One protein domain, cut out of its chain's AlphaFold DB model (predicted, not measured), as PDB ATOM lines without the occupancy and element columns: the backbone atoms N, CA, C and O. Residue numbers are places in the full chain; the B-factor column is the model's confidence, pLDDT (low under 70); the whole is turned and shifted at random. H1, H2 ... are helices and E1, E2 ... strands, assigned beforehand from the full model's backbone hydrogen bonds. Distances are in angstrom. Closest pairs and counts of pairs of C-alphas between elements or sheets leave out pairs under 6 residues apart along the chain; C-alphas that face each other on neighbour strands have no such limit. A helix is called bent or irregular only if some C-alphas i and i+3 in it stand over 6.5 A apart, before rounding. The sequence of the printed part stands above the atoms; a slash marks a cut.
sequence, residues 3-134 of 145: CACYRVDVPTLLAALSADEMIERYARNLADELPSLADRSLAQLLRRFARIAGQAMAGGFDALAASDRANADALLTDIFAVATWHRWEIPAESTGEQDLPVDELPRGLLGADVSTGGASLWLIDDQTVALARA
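What this domain is: This is residues 3 to 134 of the 145 residues of an uncharacterized protein of Planctomycetes bacterium (UniProt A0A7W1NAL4). One helix, H5, runs through the middle, between a strongly twisted four-stranded sheet on one side and a helical hairpin of H2 and H3 on the other. Short helices H1 and H4 pack on H5 by its residues 76 to 80 and 71 to 73. The 132 printed residues hold five named helices and four named strands, in the order E1 H1 H2 H3 H4 H5 E2 E3 E4; the sheet runs E2 E1 E4 E3, antiparallel throughout, and the class is mixed. The whole is compact and rounded, with a radius of gyration of the C-alphas of 13.9 A and spans of 34 by 33 by 27 A.

How they stand to each other: E1, residues 3 to 8, is an inner strand between E2, residues 92 to 99, and E4, residues 128 to 133. Within hydrogen-bond range are N 5 and O 96, 2.8 A, and N 4 and O 131, 2.9 A. E3, residues 119 to 125, is an edge strand and forms a hairpin with E4, with N 122 and O 130 2.9 A apart. E2 bends by 61 degrees at residue 96. H1, residues 10 to 17, is on the sheet at a height of 9.1 A, its local plane fitted to just 6 C-alphas. H2, residues 20 to 36, and H3, residues 40 to 59, form a helical hairpin at a shallow tilt of 26 degrees, opposite ways; their closest C-alphas are those of Ala 27 and Ala 50, 5.9 A. H4 is residues 61 to 67. H5, residues 69 to 85, is the hub, touching H1, H2, H3 and H4, with H2 only just, by 3 pairs of C-alphas within 8 A. Its closest C-alphas are Leu 76 to Leu 17, 6.3 A, Leu 75 to Phe 49, 6.6 A, Ile 79 to Tyr 26, 6.4 A, and Ala 72 to Ala 65, 5.1 A. H4 and H5 form a helical hairpin at a shallow tilt of 33 degrees, only just short of steep. H5 is on one face of the sheet, making two layers, a helix over a sheet, at a height of 8.8 A. H2, H3 and H4 are not on the sheet. Every O i to N i+4 pair is within hydrogen-bond range in H1, H3, H4 and H5; in H2, 11 of 13.

Where its parts are: E1 begins at C-alpha 3, (-27.880, -35.995, -17.927). H2 spans 25.5 A and is irregular, but only just: C-alphas 32 and 35 are 6.7 A apart. H3 spans 28.8 A, H5 24.3 A, E2 19.1 A and E3 18.9 A. E4 ends at C-alpha 133, (-20.418, -39.163, -19.125).

The domain as a whole: The C-alphas of Ala 58 and Asp 99 are farthest apart, 39.0 A. The printed part has no cut. The link E2 to E3, residues 100 to 118, is long. No printed residue is under 70 in pLDDT.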
ATOM      1  N   CYS A   3     -28.995 -36.531 -18.715       94.62
ATOM      2  CA  CYS A   3     -27.880 -35.995 -17.927       94.62
ATOM      3  C   CYS A   3     -28.126 -36.170 -16.423       94.62
ATOM      4  O   CYS A   3     -29.269 -36.163 -15.972       94.62
ATOM      5  N   ALA A   4     -27.051 -36.285 -15.641       96.50
ATOM      6  CA  ALA A   4     -27.105 -36.136 -14.189       96.50
ATOM      7  C   ALA A   4     -27.060 -34.643 -13.835       96.50
ATOM      8  O   ALA A   4     -26.165 -33.935 -14.291       96.50
ATOM      9  N   CYS A   5     -28.003 -34.169 -13.028       97.12
ATOM     10  CA  CYS A   5     -28.135 -32.759 -12.678       97.12
ATOM     11  C   CYS A   5     -27.690 -32.502 -11.242       97.12
ATOM     12  O   CYS A   5     -27.996 -33.278 -10.331       97.12
ATOM     13  N   TYR A   6     -27.033 -31.369 -11.024       98.12
ATOM     14  CA  TYR A   6     -26.529 -30.968  -9.719       98.12
ATOM     15  C   TYR A   6     -26.903 -29.523  -9.424       98.12
ATOM     16  O   TYR A   6     -26.720 -28.652 -10.273       98.12
ATOM     17  N   ARG A   7     -27.387 -29.279  -8.205       98.00
ATOM     18  CA  ARG A   7     -27.530 -27.934  -7.651       98.00
ATOM     19  C   ARG A   7     -26.176 -27.481  -7.124       98.00
ATOM     20  O   ARG A   7     -25.526 -28.230  -6.392       98.00
ATOM     21  N   VAL A   8     -25.761 -26.282  -7.500       96.88
ATOM     22  CA  VAL A   8     -24.440 -25.722  -7.208       96.88
ATOM     23  C   VAL A   8     -24.550 -24.228  -6.920       96.88
ATOM     24  O   VAL A   8     -25.537 -23.590  -7.265       96.88
ATOM     25  N   ASP A   9     -23.514 -23.664  -6.313       95.94
ATOM     26  CA  ASP A   9     -23.193 -22.244  -6.450       95.94
ATOM     27  C   ASP A   9     -21.960 -22.162  -7.352       95.94
ATOM     28  O   ASP A   9     -20.901 -22.672  -6.981       95.94
ATOM     29  N   VAL A  10     -22.097 -21.608  -8.561       93.44
ATOM     30  CA  VAL A  10     -21.038 -21.682  -9.587       93.44
ATOM     31  C   VAL A  10     -19.710 -21.069  -9.115       93.44
ATOM     32  O   VAL A  10     -18.683 -21.729  -9.291       93.44
ATOM     33  N   PRO A  11     -19.668 -19.884  -8.469       94.69
ATOM     34  CA  PRO A  11     -18.421 -19.338  -7.930       94.69
ATOM     35  C   PRO A  11     -17.768 -20.239  -6.874       94.69
ATOM     36  O   PRO A  11     -16.562 -20.482  -6.937       94.69
ATOM     37  N   THR A  12     -18.553 -20.772  -5.932       96.50
ATOM     38  CA  THR A  12     -18.043 -21.681  -4.893       96.50
ATOM     39  C   THR A  12     -17.544 -22.990  -5.498       96.50
ATOM     40  O   THR A  12     -16.502 -23.505  -5.092       96.50
ATOM     41  N   LEU A  13     -18.245 -23.520  -6.504       97.06
ATOM     42  CA  LEU A  13     -17.821 -24.711  -7.227       97.06
ATOM     43  C   LEU A  13     -16.508 -24.474  -7.968       97.06
ATOM     44  O   LEU A  13     -15.592 -25.278  -7.824       97.06
ATOM     45  N   LEU A  14     -16.395 -23.373  -8.714       96.62
ATOM     46  CA  LEU A  14     -15.166 -23.016  -9.419       96.62
ATOM     47  C   LEU A  14     -13.982 -22.966  -8.453       96.62
ATOM     48  O   LEU A  14     -13.001 -23.663  -8.689       96.62
ATOM     49  N   ALA A  15     -14.118 -22.243  -7.338       97.31
ATOM     50  CA  ALA A  15     -13.068 -22.142  -6.327       97.31
ATOM     51  C   ALA A  15     -12.671 -23.508  -5.739       97.31
ATOM     52  O   ALA A  15     -11.488 -23.773  -5.540       97.31
ATOM     53  N   ALA A  16     -13.642 -24.391  -5.483       98.25
ATOM     54  CA  ALA A  16     -13.376 -25.729  -4.954       98.25
ATOM     55  C   ALA A  16     -12.683 -26.649  -5.973       98.25
ATOM     56  O   ALA A  16     -11.823 -27.445  -5.599       98.25
ATOM     57  N   LEU A  17     -13.054 -26.564  -7.254       98.12
ATOM     58  CA  LEU A  17     -12.484 -27.398  -8.314       98.12
ATOM     59  C   LEU A  17     -11.101 -26.921  -8.774       98.12
ATOM     60  O   LEU A  17     -10.285 -27.746  -9.181       98.12
ATOM     61  N   SER A  18     -10.839 -25.613  -8.709       98.12
ATOM     62  CA  SER A  18      -9.555 -25.014  -9.083       98.12
ATOM     63  C   SER A  18      -8.546 -24.948  -7.935       98.12
ATOM     64  O   SER A  18      -7.434 -24.469  -8.150       98.12
ATOM     65  N   ALA A  19      -8.918 -25.374  -6.724       98.12
ATOM     66  CA  ALA A  19      -8.016 -25.409  -5.577       98.12
ATOM     67  C   ALA A  19      -6.852 -26.384  -5.816       98.12
ATOM     68  O   ALA A  19      -7.055 -27.491  -6.328       98.12
ATOM     69  N   ASP A  20      -5.647 -26.000  -5.394       97.62
ATOM     70  CA  ASP A  20      -4.429 -26.790  -5.598       97.62
ATOM     71  C   ASP A  20      -4.572 -28.208  -5.025       97.62
ATOM     72  O   ASP A  20      -4.193 -29.182  -5.677       97.62
ATOM     73  N   GLU A  21      -5.201 -28.360  -3.856       97.62
ATOM     74  CA  GLU A  21      -5.428 -29.662  -3.226       97.62
ATOM     75  C   GLU A  21      -6.362 -30.559  -4.051       97.62
ATOM     76  O   GLU A  21      -6.173 -31.780  -4.106       97.62
ATOM     77  N   MET A  22      -7.368 -29.970  -4.705       98.44
ATOM     78  CA  MET A  22      -8.287 -30.701  -5.577       98.44
ATOM     79  C   MET A  22      -7.579 -31.146  -6.856       98.44
ATOM     80  O   MET A  22      -7.694 -32.310  -7.248       98.44
ATOM     81  N   ILE A  23      -6.801 -30.255  -7.476       98.19
ATOM     82  CA  ILE A  23      -6.027 -30.563  -8.686       98.19
ATOM     83  C   ILE A  23      -4.973 -31.635  -8.386       98.19
ATOM     84  O   ILE A  23      -4.815 -32.580  -9.160       98.19
ATOM     85  N   GLU A  24      -4.294 -31.555  -7.242       98.00
ATOM     86  CA  GLU A  24      -3.315 -32.556  -6.822       98.00
ATOM     87  C   GLU A  24      -3.980 -33.919  -6.555       98.00
ATOM     88  O   GLU A  24      -3.486 -34.965  -6.988       98.00
ATOM     89  N   ARG A  25      -5.143 -33.927  -5.887       98.25
ATOM     90  CA  ARG A  25      -5.945 -35.144  -5.686       98.25
ATOM     91  C   ARG A  25      -6.360 -35.767  -7.014       98.25
ATOM     92  O   ARG A  25      -6.243 -36.982  -7.173       98.25
ATOM     93  N   TYR A  26      -6.802 -34.946  -7.957       98.06
ATOM     94  CA  TYR A  26      -7.148 -35.375  -9.303       98.06
ATOM     95  C   TYR A  26      -5.943 -35.960 -10.054       98.06
ATOM     96  O   TYR A  26      -6.036 -37.060 -10.597       98.06
ATOM     97  N   ALA A  27      -4.786 -35.296 -10.014       97.00
ATOM     98  CA  ALA A  27      -3.566 -35.777 -10.656       97.00
ATOM     99  C   ALA A  27      -3.111 -37.141 -10.106       97.00
ATOM    100  O   ALA A  27      -2.720 -38.016 -10.882       97.00
ATOM    101  N   ARG A  28      -3.216 -37.358  -8.786       96.75
ATOM    102  CA  ARG A  28      -2.958 -38.671  -8.171       96.75
ATOM    103  C   ARG A  28      -3.928 -39.739  -8.676       96.75
ATOM    104  O   ARG A  28      -3.480 -40.801  -9.088       96.75
ATOM    105  N   ASN A  29      -5.225 -39.429  -8.735       95.81
ATOM    106  CA  ASN A  29      -6.227 -40.356  -9.267       95.81
ATOM    107  C   ASN A  29      -5.911 -40.777 -10.713       95.81
ATOM    108  O   ASN A  29      -5.970 -41.958 -11.043       95.81
ATOM    109  N   LEU A  30      -5.508 -39.835 -11.572       94.00
ATOM    110  CA  LEU A  30      -5.088 -40.153 -12.940       94.00
ATOM    111  C   LEU A  30      -3.865 -41.079 -12.983       94.00
ATOM    112  O   LEU A  30      -3.806 -41.987 -13.816       94.00
ATOM    113  N   ALA A  31      -2.879 -40.841 -12.114       93.31
ATOM    114  CA  ALA A  31      -1.672 -41.659 -12.030       93.31
ATOM    115  C   ALA A  31      -1.976 -43.098 -11.584       93.31
ATOM    116  O   ALA A  31      -1.352 -44.028 -12.098       93.31
ATOM    117  N   ASP A  32      -2.954 -43.275 -10.696       92.94
ATOM    118  CA  ASP A  32      -3.401 -44.584 -10.215       92.94
ATOM    119  C   ASP A  32      -4.227 -45.343 -11.269       92.94
ATOM    120  O   ASP A  32      -4.095 -46.560 -11.410       92.94
ATOM    121  N   GLU A  33      -5.056 -44.642 -12.052       87.75
ATOM    122  CA  GLU A  33      -5.912 -45.266 -13.071       87.75
ATOM    123  C   GLU A  33      -5.135 -45.683 -14.334       87.75
ATOM    124  O   GLU A  33      -5.367 -46.767 -14.884       87.75
ATOM    125  N   LEU A  34      -4.181 -44.861 -14.789       86.75
ATOM    126  CA  LEU A  34      -3.463 -45.042 -16.060       86.75
ATOM    127  C   LEU A  34      -2.836 -46.436 -16.281       86.75
ATOM    128  O   LEU A  34      -2.975 -46.959 -17.391       86.75
ATOM    129  N   PRO A  35      -2.154 -47.065 -15.301       85.62
ATOM    130  CA  PRO A  35      -1.551 -48.389 -15.471       85.62
ATOM    131  C   PRO A  35      -2.567 -49.510 -15.713       85.62
ATOM    132  O   PRO A  35      -2.217 -50.538 -16.290       85.62
ATOM    133  N   SER A  36      -3.814 -49.325 -15.269       84.06
ATOM    134  CA  SER A  36      -4.870 -50.341 -15.342       84.06
ATOM    135  C   SER A  36      -5.679 -50.299 -16.646       84.06
ATOM    136  O   SER A  36      -6.471 -51.205 -16.920       84.06
ATOM    137  N   LEU A  37      -5.478 -49.270 -17.478       84.25
ATOM    138  CA  LEU A  37      -6.280 -49.041 -18.676       84.25
ATOM    139  C   LEU A  37      -5.837 -49.888 -19.873       84.25
ATOM    140  O   LEU A  37      -4.766 -49.691 -20.449       84.25
ATOM    141  N   ALA A  38      -6.730 -50.776 -20.318       79.62
ATOM    142  CA  ALA A  38      -6.581 -51.519 -21.573       79.62
ATOM    143  C   ALA A  38      -6.959 -50.684 -22.815       79.62
ATOM    144  O   ALA A  38      -6.445 -50.919 -23.911       79.62
ATOM    145  N   ASP A  39      -7.854 -49.704 -22.653       86.62
ATOM    146  CA  ASP A  39      -8.320 -48.835 -23.733       86.62
ATOM    147  C   ASP A  39      -7.285 -47.740 -24.044       86.62
ATOM    148  O   ASP A  39      -6.980 -46.874 -23.220       86.62
ATOM    149  N   ARG A  40      -6.736 -47.774 -25.266       86.31
ATOM    150  CA  ARG A  40      -5.701 -46.828 -25.708       86.31
ATOM    151  C   ARG A  40      -6.220 -45.398 -25.851       86.31
ATOM    152  O   ARG A  40      -5.473 -44.475 -25.534       86.31
ATOM    153  N   SER A  41      -7.445 -45.216 -26.336       85.94
ATOM    154  CA  SER A  41      -8.077 -43.901 -26.505       85.94
ATOM    155  C   SER A  41      -8.320 -43.242 -25.152       85.94
ATOM    156  O   SER A  41      -7.945 -42.087 -24.949       85.94
ATOM    157  N   LEU A  42      -8.837 -44.001 -24.187       86.19
ATOM    158  CA  LEU A  42      -9.023 -43.518 -22.823       86.19
ATOM    159  C   LEU A  42      -7.679 -43.210 -22.150       86.19
ATOM    160  O   LEU A  42      -7.518 -42.150 -21.552       86.19
ATOM    161  N   ALA A  43      -6.665 -44.063 -22.324       90.00
ATOM    162  CA  ALA A  43      -5.328 -43.789 -21.798       90.00
ATOM    163  C   ALA A  43      -4.690 -42.526 -22.414       90.00
ATOM    164  O   ALA A  43      -3.955 -41.809 -21.737       90.00
ATOM    165  N   GLN A  44      -4.941 -42.227 -23.693       91.00
ATOM    166  CA  GLN A  44      -4.497 -40.976 -24.320       91.00
ATOM    167  C   GLN A  44      -5.221 -39.759 -23.736       91.00
ATOM    168  O   GLN A  44      -4.567 -38.750 -23.459       91.00
ATOM    169  N   LEU A  45      -6.532 -39.869 -23.503       89.94
ATOM    170  CA  LEU A  45      -7.325 -38.826 -22.859       89.94
ATOM    171  C   LEU A  45      -6.817 -38.539 -21.438       89.94
ATOM    172  O   LEU A  45      -6.492 -37.393 -21.133       89.94
ATOM    173  N   LEU A  46      -6.625 -39.570 -20.608       92.12
ATOM    174  CA  LEU A  46      -6.102 -39.394 -19.248       92.12
ATOM    175  C   LEU A  46      -4.680 -38.811 -19.242       92.12
ATOM    176  O   LEU A  46      -4.372 -37.945 -18.430       92.12
ATOM    177  N   ARG A  47      -3.808 -39.205 -20.184       94.06
ATOM    178  CA  ARG A  47      -2.473 -38.585 -20.329       94.06
ATOM    179  C   ARG A  47      -2.544 -37.112 -20.722       94.06
ATOM    180  O   ARG A  47      -1.679 -36.337 -20.316       94.06
ATOM    181  N   ARG A  48      -3.528 -36.715 -21.538       94.31
ATOM    182  CA  ARG A  48      -3.766 -35.300 -21.849       94.31
ATOM    183  C   ARG A  48      -4.160 -34.554 -20.579       94.31
ATOM    184  O   ARG A  48      -3.535 -33.540 -20.292       94.31
ATOM    185  N   PHE A  49      -5.120 -35.062 -19.812       95.62
ATOM    186  CA  PHE A  49      -5.538 -34.402 -18.577       95.62
ATOM    187  C   PHE A  49      -4.445 -34.363 -17.509       95.62
ATOM    188  O   PHE A  49      -4.268 -33.325 -16.881       95.62
ATOM    189  N   ALA A  50      -3.625 -35.408 -17.382       95.94
ATOM    190  CA  ALA A  50      -2.465 -35.398 -16.490       95.94
ATOM    191  C   ALA A  50      -1.476 -34.274 -16.849       95.94
ATOM    192  O   ALA A  50      -0.919 -33.620 -15.969       95.94
ATOM    193  N   ARG A  51      -1.289 -34.000 -18.148       96.75
ATOM    194  CA  ARG A  51      -0.466 -32.875 -18.615       96.75
ATOM    195  C   ARG A  51      -1.083 -31.526 -18.252       96.75
ATOM    196  O   ARG A  51      -0.359 -30.657 -17.784       96.75
ATOM    197  N   ILE A  52      -2.390 -31.360 -18.469       96.88
ATOM    198  CA  ILE A  52      -3.105 -30.107 -18.170       96.88
ATOM    199  C   ILE A  52      -3.098 -29.842 -16.655       96.88
ATOM    200  O   ILE A  52      -2.760 -28.740 -16.230       96.88
ATOM    201  N   ALA A  53      -3.365 -30.862 -15.835       97.31
ATOM    202  CA  ALA A  53      -3.254 -30.774 -14.380       97.31
ATOM    203  C   ALA A  53      -1.827 -30.403 -13.943       97.31
ATOM    204  O   ALA A  53      -1.650 -29.521 -13.109       97.31
ATOM    205  N   GLY A  54      -0.798 -30.993 -14.563       97.38
ATOM    206  CA  GLY A  54       0.598 -30.627 -14.306       97.38
ATOM    207  C   GLY A  54       0.928 -29.168 -14.649       97.38
ATOM    208  O   GLY A  54       1.682 -28.528 -13.920       97.38
ATOM    209  N   GLN A  55       0.345 -28.617 -15.718       97.00
ATOM    210  CA  GLN A  55       0.475 -27.191 -16.050       97.00
ATOM    211  C   GLN A  55      -0.193 -26.306 -14.993       97.00
ATOM    212  O   GLN A  55       0.422 -25.337 -14.547       97.00
ATOM    213  N   ALA A  56      -1.406 -26.665 -14.558       97.25
ATOM    214  CA  ALA A  56      -2.115 -25.952 -13.499       97.25
ATOM    215  C   ALA A  56      -1.343 -25.984 -12.170       97.25
ATOM    216  O   ALA A  56      -1.203 -24.952 -11.532       97.25
ATOM    217  N   MET A  57      -0.758 -27.122 -11.788       97.25
ATOM    218  CA  MET A  57       0.052 -27.229 -10.565       97.25
ATOM    219  C   MET A  57       1.363 -26.433 -10.635       97.25
ATOM    220  O   MET A  57       1.848 -25.952  -9.617       97.25
ATOM    221  N   ALA A  58       1.974 -26.313 -11.819       96.25
ATOM    222  CA  ALA A  58       3.248 -25.611 -11.973       96.25
ATOM    223  C   ALA A  58       3.095 -24.081 -12.016       96.25
ATOM    224  O   ALA A  58       3.984 -23.368 -11.552       96.25
ATOM    225  N   GLY A  59       2.009 -23.581 -12.616       94.19
ATOM    226  CA  GLY A  59       1.787 -22.149 -12.844       94.19
ATOM    227  C   GLY A  59       0.600 -21.539 -12.097       94.19
ATOM    228  O   GLY A  59       0.418 -20.327 -12.161       94.19
ATOM    229  N   GLY A  60      -0.202 -22.353 -11.411       96.56
ATOM    230  CA  GLY A  60      -1.515 -21.984 -10.889       96.56
ATOM    231  C   GLY A  60      -2.621 -22.126 -11.941       96.56
ATOM    232  O   GLY A  60      -2.405 -21.927 -13.143       96.56
ATOM    233  N   PHE A  61      -3.838 -22.444 -11.488       97.44
ATOM    234  CA  PHE A  61      -5.000 -22.576 -12.370       97.44
ATOM    235  C   PHE A  61      -5.313 -21.276 -13.128       97.44
ATOM    236  O   PHE A  61      -5.577 -21.317 -14.327       97.44
ATOM    237  N   ASP A  62      -5.207 -20.115 -12.476       97.19
ATOM    238  CA  ASP A  62      -5.488 -18.819 -13.110       97.19
ATOM    239  C   ASP A  62      -4.560 -18.535 -14.300       97.19
ATOM    240  O   ASP A  62      -4.997 -18.022 -15.332       97.19
ATOM    241  N   ALA A  63      -3.283 -18.919 -14.201       97.00
ATOM    242  CA  ALA A  63      -2.334 -18.774 -15.302       97.00
ATOM    243  C   ALA A  63      -2.671 -19.714 -16.471       97.00
ATOM    244  O   ALA A  63      -2.552 -19.327 -17.640       97.00
ATOM    245  N   LEU A  64      -3.136 -20.935 -16.173       97.38
ATOM    246  CA  LEU A  64      -3.657 -21.848 -17.189       97.38
ATOM    247  C   LEU A  64      -4.901 -21.251 -17.860       97.38
ATOM    248  O   LEU A  64      -4.945 -21.182 -19.082       97.38
ATOM    249  N   ALA A  65      -5.872 -20.750 -17.097       97.19
ATOM    250  CA  ALA A  65      -7.092 -20.159 -17.644       97.19
ATOM    251  C   ALA A  65      -6.822 -18.912 -18.504       97.19
ATOM    252  O   ALA A  65      -7.493 -18.705 -19.517       97.19
ATOM    253  N   ALA A  66      -5.825 -18.101 -18.136       97.00
ATOM    254  CA  ALA A  66      -5.417 -16.928 -18.905       97.00
ATOM    255  C   ALA A  66      -4.708 -17.285 -20.223       97.00
ATOM    256  O   ALA A  66      -4.867 -16.573 -21.216       97.00
ATOM    257  N   SER A  67      -3.920 -18.363 -20.241       96.81
ATOM    258  CA  SER A  67      -3.159 -18.792 -21.425       96.81
ATOM    259  C   SER A  67      -3.947 -19.720 -22.354       96.81
ATOM    260  O   SER A  67      -3.803 -19.636 -23.572       96.81
ATOM    261  N   ASP A  68      -4.784 -20.585 -21.788       96.88
ATOM    262  CA  ASP A  68      -5.565 -21.595 -22.492       96.88
ATOM    263  C   ASP A  68      -6.861 -21.905 -21.728       96.88
ATOM    264  O   ASP A  68      -7.011 -22.910 -21.024       96.88
ATOM    265  N   ARG A  69      -7.837 -21.007 -21.894       96.62
ATOM    266  CA  ARG A  69      -9.155 -21.114 -21.261       96.62
ATOM    267  C   ARG A  69      -9.878 -22.419 -21.605       96.62
ATOM    268  O   ARG A  69     -10.605 -22.938 -20.764       96.62
ATOM    269  N   ALA A  70      -9.682 -22.957 -22.809       95.44
ATOM    270  CA  ALA A  70     -10.338 -24.185 -23.247       95.44
ATOM    271  C   ALA A  70      -9.811 -25.414 -22.494       95.44
ATOM    272  O   ALA A  70     -10.596 -26.243 -22.034       95.44
ATOM    273  N   ASN A  71      -8.488 -25.530 -22.324       95.50
ATOM    274  CA  ASN A  71      -7.911 -26.609 -21.520       95.50
ATOM    275  C   ASN A  71      -8.209 -26.444 -20.024       95.50
ATOM    276  O   ASN A  71      -8.451 -27.448 -19.358       95.50
ATOM    277  N   ALA A  72      -8.244 -25.211 -19.510       97.50
ATOM    278  CA  ALA A  72      -8.665 -24.951 -18.133       97.50
ATOM    279  C   ALA A  72     -10.102 -25.432 -17.876       97.50
ATOM    280  O   ALA A  72     -10.364 -26.120 -16.891       97.50
ATOM    281  N   ASP A  73     -11.027 -25.127 -18.786       97.31
ATOM    282  CA  ASP A  73     -12.433 -25.502 -18.636       97.31
ATOM    283  C   ASP A  73     -12.680 -27.006 -18.835       97.31
ATOM    284  O   ASP A  73     -13.458 -27.634 -18.110       97.31
ATOM    285  N   ALA A  74     -11.950 -27.624 -19.768       96.19
ATOM    286  CA  ALA A  74     -11.949 -29.075 -19.922       96.19
ATOM    287  C   ALA A  74     -11.430 -29.774 -18.652       96.19
ATOM    288  O   ALA A  74     -11.985 -30.794 -18.245       96.19
ATOM    289  N   LEU A  75     -10.390 -29.228 -18.007       96.88
ATOM    290  CA  LEU A  75      -9.873 -29.753 -16.741       96.88
ATOM    291  C   LEU A  75     -10.934 -29.670 -15.635       96.88
ATOM    292  O   LEU A  75     -11.173 -30.669 -14.966       96.88
ATOM    293  N   LEU A  76     -11.610 -28.527 -15.474       97.81
ATOM    294  CA  LEU A  76     -12.700 -28.379 -14.498       97.81
ATOM    295  C   LEU A  76     -13.826 -29.391 -14.736       97.81
ATOM    296  O   LEU A  76     -14.324 -30.006 -13.791       97.81
ATOM    297  N   THR A  77     -14.201 -29.586 -16.001       97.25
ATOM    298  CA  THR A  77     -15.227 -30.551 -16.412       97.25
ATOM    299  C   THR A  77     -14.857 -31.975 -16.003       97.25
ATOM    300  O   THR A  77     -15.678 -32.681 -15.411       97.25
ATOM    301  N   ASP A  78     -13.620 -32.399 -16.272       96.62
ATOM    302  CA  ASP A  78     -13.180 -33.754 -15.942       96.62
ATOM    303  C   ASP A  78     -12.999 -33.950 -14.428       96.62
ATOM    304  O   ASP A  78     -13.478 -34.947 -13.885       96.62
ATOM    305  N   ILE A  79     -12.436 -32.962 -13.715       97.56
ATOM    306  CA  ILE A  79     -12.360 -32.982 -12.245       97.56
ATOM    307  C   ILE A  79     -13.761 -33.146 -11.654       97.56
ATOM    308  O   ILE A  79     -13.960 -34.011 -10.803       97.56
ATOM    309  N   PHE A  80     -14.750 -32.373 -12.111       97.94
ATOM    310  CA  PHE A  80     -16.124 -32.496 -11.624       97.94
ATOM    311  C   PHE A  80     -16.703 -33.893 -11.890       97.94
ATOM    312  O   PHE A  80     -17.335 -34.498 -11.015       97.94
ATOM    313  N   ALA A  81     -16.468 -34.439 -13.085       96.50
ATOM    314  CA  ALA A  81     -16.950 -35.760 -13.468       96.50
ATOM    315  C   ALA A  81     -16.342 -36.884 -12.613       96.50
ATOM    316  O   ALA A  81     -17.074 -37.789 -12.188       96.50
ATOM    317  N   VAL A  82     -15.038 -36.808 -12.340       95.94
ATOM    318  CA  VAL A  82     -14.281 -37.747 -11.498       95.94
ATOM    319  C   VAL A  82     -14.671 -37.596 -10.029       95.94
ATOM    320  O   VAL A  82     -14.979 -38.593  -9.375       95.94
ATOM    321  N   ALA A  83     -14.755 -36.366  -9.520       97.50
ATOM    322  CA  ALA A  83     -15.153 -36.082  -8.145       97.50
ATOM    323  C   ALA A  83     -16.547 -36.638  -7.838       97.50
ATOM    324  O   ALA A  83     -16.738 -37.336  -6.845       97.50
ATOM    325  N   THR A  84     -17.518 -36.420  -8.727       96.75
ATOM    326  CA  THR A  84     -18.875 -36.958  -8.548       96.75
ATOM    327  C   THR A  84     -18.949 -38.479  -8.739       96.75
ATOM    328  O   THR A  84     -19.809 -39.117  -8.132       96.75
ATOM    329  N   TRP A  85     -18.046 -39.087  -9.521       94.19
ATOM    330  CA  TRP A  85     -17.951 -40.546  -9.669       94.19
ATOM    331  C   TRP A  85     -17.408 -41.215  -8.401       94.19
ATOM    332  O   TRP A  85     -18.020 -42.139  -7.864       94.19
ATOM    333  N   HIS A  86     -16.298 -40.696  -7.878       95.44
ATOM    334  CA  HIS A  86     -15.645 -41.194  -6.664       95.44
ATOM    335  C   HIS A  86     -16.246 -40.633  -5.370       95.44
ATOM    336  O   HIS A  86     -15.738 -40.913  -4.283       95.44
ATOM    337  N   ARG A  87     -17.330 -39.851  -5.470       95.62
ATOM    338  CA  ARG A  87     -18.025 -39.198  -4.346       95.62
ATOM    339  C   ARG A  87     -17.080 -38.375  -3.466       95.62
ATOM    340  O   ARG A  87     -17.143 -38.435  -2.240       95.62
ATOM    341  N   TRP A  88     -16.172 -37.639  -4.095       97.19
ATOM    342  CA  TRP A  88     -15.359 -36.654  -3.399       97.19
ATOM    343  C   TRP A  88     -16.242 -35.514  -2.903       97.19
ATOM    344  O   TRP A  88     -17.272 -35.200  -3.500       97.19
ATOM    345  N   GLU A  89     -15.834 -34.903  -1.797       96.38
ATOM    346  CA  GLU A  89     -16.528 -33.749  -1.247       96.38
ATOM    347  C   GLU A  89     -16.310 -32.540  -2.162       96.38
ATOM    348  O   GLU A  89     -15.182 -32.089  -2.360       96.38
ATOM    349  N   ILE A  90     -17.405 -32.061  -2.748       97.56
ATOM    350  CA  ILE A  90     -17.480 -30.861  -3.579       97.56
ATOM    351  C   ILE A  90     -18.797 -30.137  -3.261       97.56
ATOM    352  O   ILE A  90     -19.757 -30.793  -2.841       97.56
ATOM    353  N   PRO A  91     -18.890 -28.813  -3.472       97.25
ATOM    354  CA  PRO A  91     -20.098 -28.030  -3.203       97.25
ATOM    355  C   PRO A  91     -21.155 -28.229  -4.308       97.25
ATOM    356  O   PRO A  91     -21.525 -27.300  -5.022       97.25
ATOM    357  N   ALA A  92     -21.614 -29.469  -4.476       97.12
ATOM    358  CA  ALA A  92     -22.623 -29.855  -5.452       97.12
ATOM    359  C   ALA A  92     -23.565 -30.917  -4.876       97.12
ATOM    360  O   ALA A  92     -23.129 -31.938  -4.344       97.12
ATOM    361  N   GLU A  93     -24.868 -30.704  -5.025       97.62
ATOM    362  CA  GLU A  93     -25.903 -31.624  -4.556       97.62
ATOM    363  C   GLU A  93     -26.584 -32.289  -5.751       97.62
ATOM    364  O   GLU A  93     -27.114 -31.611  -6.629       97.62
ATOM    365  N   SER A  94     -26.594 -33.623  -5.796       96.44
ATOM    366  CA  SER A  94     -27.295 -34.353  -6.857       96.44
ATOM    367  C   SER A  94     -28.803 -34.121  -6.772       96.44
ATOM    368  O   SER A  94     -29.419 -34.344  -5.732       96.44
ATOM    369  N   THR A  95     -29.406 -33.740  -7.895       96.88
ATOM    370  CA  THR A  95     -30.862 -33.580  -8.050       96.88
ATOM    371  C   THR A  95     -31.486 -34.701  -8.887       96.88
ATOM    372  O   THR A  95     -32.675 -34.663  -9.202       96.88
ATOM    373  N   GLY A  96     -30.695 -35.728  -9.217       95.56
ATOM    374  CA  GLY A  96     -31.109 -36.866 -10.031       95.56
ATOM    375  C   GLY A  96     -30.808 -36.686 -11.517       95.56
ATOM    376  O   GLY A  96     -30.048 -35.812 -11.923       95.56
ATOM    377  N   GLU A  97     -31.382 -37.564 -12.334       96.00
ATOM    378  CA  GLU A  97     -31.207 -37.538 -13.785       96.00
ATOM    379  C   GLU A  97     -32.401 -36.899 -14.488       96.00
ATOM    380  O   GLU A  97     -33.552 -37.173 -14.135       96.00
ATOM    381  N   GLN A  98     -32.129 -36.110 -15.526       94.56
ATOM    382  CA  GLN A  98     -33.145 -35.423 -16.318       94.56
ATOM    383  C   GLN A  98     -32.809 -35.469 -17.811       94.56
ATOM    384  O   GLN A  98     -31.645 -35.567 -18.201       94.56
ATOM    385  N   ASP A  99     -33.840 -35.392 -18.648       93.81
ATOM    386  CA  ASP A  99     -33.690 -35.232 -20.092       93.81
ATOM    387  C   ASP A  99     -33.684 -33.741 -20.439       93.81
ATOM    388  O   ASP A  99     -34.684 -33.051 -20.252       93.81
ATOM    389  N   LEU A 100     -32.545 -33.246 -20.926       90.81
ATOM    390  CA  LEU A 100     -32.298 -31.823 -21.164       90.81
ATOM    391  C   LEU A 100     -31.955 -31.527 -22.635       90.81
ATOM    392  O   LEU A 100     -31.246 -32.324 -23.268       90.81
ATOM    393  N   PRO A 101     -32.423 -30.395 -23.194       90.88
ATOM    394  CA  PRO A 101     -32.013 -29.912 -24.510       90.88
ATOM    395  C   PRO A 101     -30.667 -29.176 -24.399       90.88
ATOM    396  O   PRO A 101     -30.623 -27.965 -24.225       90.88
ATOM    397  N   VAL A 102     -29.560 -29.920 -24.442       87.81
ATOM    398  CA  VAL A 102     -28.208 -29.379 -24.186       87.81
ATOM    399  C   VAL A 102     -27.460 -28.918 -25.440       87.81
ATOM    400  O   VAL A 102     -26.362 -28.384 -25.323       87.81
ATOM    401  N   ASP A 103     -28.032 -29.117 -26.631       85.12
ATOM    402  CA  ASP A 103     -27.334 -28.920 -27.912       85.12
ATOM    403  C   ASP A 103     -26.915 -27.460 -28.160       85.12
ATOM    404  O   ASP A 103     -25.920 -27.207 -28.835       85.12
ATOM    405  N   GLU A 104     -27.641 -26.500 -27.581       85.50
ATOM    406  CA  GLU A 104     -27.376 -25.059 -27.715       85.50
ATOM    407  C   GLU A 104     -26.720 -24.445 -26.466       85.50
ATOM    408  O   GLU A 104     -26.453 -23.243 -26.432       85.50
ATOM    409  N   LEU A 105     -26.462 -25.244 -25.424       88.69
ATOM    410  CA  LEU A 105     -25.918 -24.740 -24.164       88.69
ATOM    411  C   LEU A 105     -24.385 -24.643 -24.208       88.69
ATOM    412  O   LEU A 105     -23.724 -25.536 -24.750       88.69
ATOM    413  N   PRO A 106     -23.794 -23.599 -23.593       87.69
ATOM    414  CA  PRO A 106     -22.348 -23.502 -23.471       87.69
ATOM    415  C   PRO A 106     -21.806 -24.678 -22.654       87.69
ATOM    416  O   PRO A 106     -22.395 -25.099 -21.654       87.69
ATOM    417  N   ARG A 107     -20.664 -25.205 -23.095       91.56
ATOM    418  CA  ARG A 107     -19.981 -26.319 -22.442       91.56
ATOM    419  C   ARG A 107     -18.913 -25.846 -21.466       91.56
ATOM    420  O   ARG A 107     -18.183 -24.899 -21.750       91.56
ATOM    421  N   GLY A 108     -18.793 -26.583 -20.368       93.56
ATOM    422  CA  GLY A 108     -17.879 -26.303 -19.267       93.56
ATOM    423  C   GLY A 108     -18.399 -25.222 -18.318       93.56
ATOM    424  O   GLY A 108     -19.415 -24.573 -18.571       93.56
ATOM    425  N   LEU A 109     -17.701 -25.039 -17.196       93.88
ATOM    426  CA  LEU A 109     -18.029 -24.011 -16.200       93.88
ATOM    427  C   LEU A 109     -17.576 -22.613 -16.638       93.88
ATOM    428  O   LEU A 109     -18.086 -21.615 -16.138       93.88
ATOM    429  N   LEU A 110     -16.615 -22.526 -17.560       93.19
ATOM    430  CA  LEU A 110     -16.129 -21.270 -18.135       93.19
ATOM    431  C   LEU A 110     -16.714 -20.994 -19.529       93.19
ATOM    432  O   LEU A 110     -16.362 -19.966 -20.123       93.19
ATOM    433  N   GLY A 111     -17.577 -21.878 -20.045       92.19
ATOM    434  CA  GLY A 111     -18.208 -21.777 -21.363       92.19
ATOM    435  C   GLY A 111     -17.244 -21.965 -22.540       92.19
ATOM    436  O   GLY A 111     -17.528 -21.488 -23.638       92.19
ATOM    437  N   ALA A 112     -16.080 -22.572 -22.310       92.56
ATOM    438  CA  ALA A 112     -14.980 -22.695 -23.263       92.56
ATOM    439  C   ALA A 112     -14.544 -24.150 -23.510       92.56
ATOM    440  O   ALA A 112     -13.609 -24.380 -24.284       92.56
ATOM    441  N   ASP A 113     -15.184 -25.133 -22.870       89.81
ATOM    442  CA  ASP A 113     -14.838 -26.540 -23.049       89.81
ATOM    443  C   ASP A 113     -15.243 -27.051 -24.443       89.81
ATOM    444  O   ASP A 113     -16.415 -27.257 -24.757       89.81
ATOM    445  N   VAL A 114     -14.233 -27.313 -25.271       85.31
ATOM    446  CA  VAL A 114     -14.367 -27.903 -26.614       85.31
ATOM    447  C   VAL A 114     -13.924 -29.370 -26.660       85.31
ATOM    448  O   VAL A 114     -13.738 -29.936 -27.737       85.31
ATOM    449  N   SER A 115     -13.682 -30.000 -25.506       82.12
ATOM    450  CA  SER A 115     -13.174 -31.370 -25.443       82.12
ATOM    451  C   SER A 115     -14.182 -32.387 -25.982       82.12
ATOM    452  O   SER A 115     -15.390 -32.282 -25.784       82.12
ATOM    453  N   THR A 116     -13.691 -33.418 -26.661       78.69
ATOM    454  CA  THR A 116     -14.515 -34.526 -27.153       78.69
ATOM    455  C   THR A 116     -14.195 -35.796 -26.368       78.69
ATOM    456  O   THR A 116     -13.028 -36.184 -26.281       78.69
ATOM    457  N   GLY A 117     -15.227 -36.464 -25.846       75.69
ATOM    458  CA  GLY A 117     -15.103 -37.721 -25.100       75.69
ATOM    459  C   GLY A 117     -14.887 -37.552 -23.591       75.69
ATOM    460  O   GLY A 117     -14.588 -36.468 -23.102       75.69
ATOM    461  N   GLY A 118     -15.063 -38.647 -22.845       84.94
ATOM    462  CA  GLY A 118     -14.967 -38.664 -21.381       84.94
ATOM    463  C   GLY A 118     -16.229 -38.121 -20.712       84.94
ATOM    464  O   GLY A 118     -17.151 -38.882 -20.412       84.94
ATOM    465  N   ALA A 119     -16.288 -36.810 -20.507       92.31
ATOM    466  CA  ALA A 119     -17.409 -36.132 -19.873       92.31
ATOM    467  C   ALA A 119     -17.782 -34.843 -20.610       92.31
ATOM    468  O   ALA A 119     -16.998 -34.264 -21.356       92.31
ATOM    469  N   SER A 120     -19.016 -34.401 -20.412       94.44
ATOM    470  CA  SER A 120     -19.511 -33.120 -20.900       94.44
ATOM    471  C   SER A 120     -20.354 -32.488 -19.810       94.44
ATOM    472  O   SER A 120     -21.230 -33.141 -19.240       94.44
ATOM    473  N   LEU A 121     -20.046 -31.234 -19.501       95.88
ATOM    474  CA  LEU A 121     -20.706 -30.448 -18.473       95.88
ATOM    475  C   LEU A 121     -21.336 -29.222 -19.127       95.88
ATOM    476  O   LEU A 121     -20.722 -28.604 -19.995       95.88
ATOM    477  N   TRP A 122     -22.541 -28.873 -18.697       96.12
ATOM    478  CA  TRP A 122     -23.260 -27.686 -19.146       96.12
ATOM    479  C   TRP A 122     -23.742 -26.891 -17.941       96.12
ATOM    480  O   TRP A 122     -24.230 -27.471 -16.968       96.12
ATOM    481  N   LEU A 123     -23.646 -25.567 -18.038       93.94
ATOM    482  CA  LEU A 123     -24.355 -24.648 -17.153       93.94
ATOM    483  C   LEU A 123     -25.791 -24.514 -17.661       93.94
ATOM    484  O   LEU A 123     -26.013 -24.091 -18.794       93.94
ATOM    485  N   ILE A 124     -26.756 -24.917 -16.836       92.62
ATOM    486  CA  ILE A 124     -28.183 -24.762 -17.146       92.62
ATOM    487  C   ILE A 124     -28.643 -23.363 -16.738       92.62
ATOM    488  O   ILE A 124     -29.345 -22.689 -17.487       92.62
ATOM    489  N   ASP A 125     -28.209 -22.935 -15.558       89.31
ATOM    490  CA  ASP A 125     -28.406 -21.613 -14.979       89.31
ATOM    491  C   ASP A 125     -27.305 -21.355 -13.928       89.31
ATOM    492  O   ASP A 125     -26.376 -22.154 -13.778       89.31
ATOM    493  N   ASP A 126     -27.404 -20.249 -13.188       86.25
ATOM    494  CA  ASP A 126     -26.417 -19.855 -12.169       86.25
ATOM    495  C   ASP A 126     -26.370 -20.793 -10.945       86.25
ATOM    496  O   ASP A 126     -25.489 -20.655 -10.093       86.25
ATOM    497  N   GLN A 127     -27.311 -21.736 -10.829       94.06
ATOM    498  CA  GLN A 127     -27.440 -22.650  -9.693       94.06
ATOM    499  C   GLN A 127     -27.474 -24.130 -10.081       94.06
ATOM    500  O   GLN A 127     -27.605 -24.994  -9.208       94.06
ATOM    501  N   THR A 128     -27.355 -24.447 -11.368       94.81
ATOM    502  CA  THR A 128     -27.579 -25.800 -11.871       94.81
ATOM    503  C   THR A 128     -26.588 -26.148 -12.967       94.81
ATOM    504  O   THR A 128     -26.479 -25.463 -13.985       94.81
ATOM    505  N   VAL A 129     -25.920 -27.288 -12.796       96.81
ATOM    506  CA  VAL A 129     -25.086 -27.902 -13.833       96.81
ATOM    507  C   VAL A 129     -25.632 -29.266 -14.224       96.81
ATOM    508  O   VAL A 129     -26.145 -30.019 -13.391       96.81
ATOM    509  N   ALA A 130     -25.485 -29.605 -15.499       97.06
ATOM    510  CA  ALA A 130     -25.801 -30.920 -16.034       97.06
ATOM    511  C   ALA A 130     -24.524 -31.609 -16.501       97.06
ATOM    512  O   ALA A 130     -23.723 -31.017 -17.217       97.06
ATOM    513  N   LEU A 131     -24.351 -32.870 -16.123       96.69
ATOM    514  CA  LEU A 131     -23.203 -33.698 -16.458       96.69
ATOM    515  C   LEU A 131     -23.659 -34.928 -17.239       96.69
ATOM    516  O   LEU A 131     -24.482 -35.718 -16.768       96.69
ATOM    517  N   ALA A 132     -23.043 -35.148 -18.390       94.44
ATOM    518  CA  ALA A 132     -23.074 -36.420 -19.084       94.44
ATOM    519  C   ALA A 132     -21.685 -37.051 -19.087       94.44
ATOM    520  O   ALA A 132     -20.673 -36.375 -19.244       94.44
ATOM    521  N   ARG A 133     -21.640 -38.375 -18.946       91.31
ATOM    522  CA  ARG A 133     -20.418 -39.163 -19.125       91.31
ATOM    523  C   ARG A 133     -20.572 -39.999 -20.377       91.31
ATOM    524  O   ARG A 133     -21.539 -40.754 -20.502       91.31
ATOM    525  N   ALA A 134     -19.632 -39.870 -21.297       81.25
ATOM    526  CA  ALA A 134     -19.583 -40.730 -22.458       81.25
ATOM    527  C   ALA A 134     -19.167 -42.137 -22.008       81.25
ATOM    528  O   ALA A 134     -18.165 -42.318 -21.320       81.25
TER     529      ALA A 134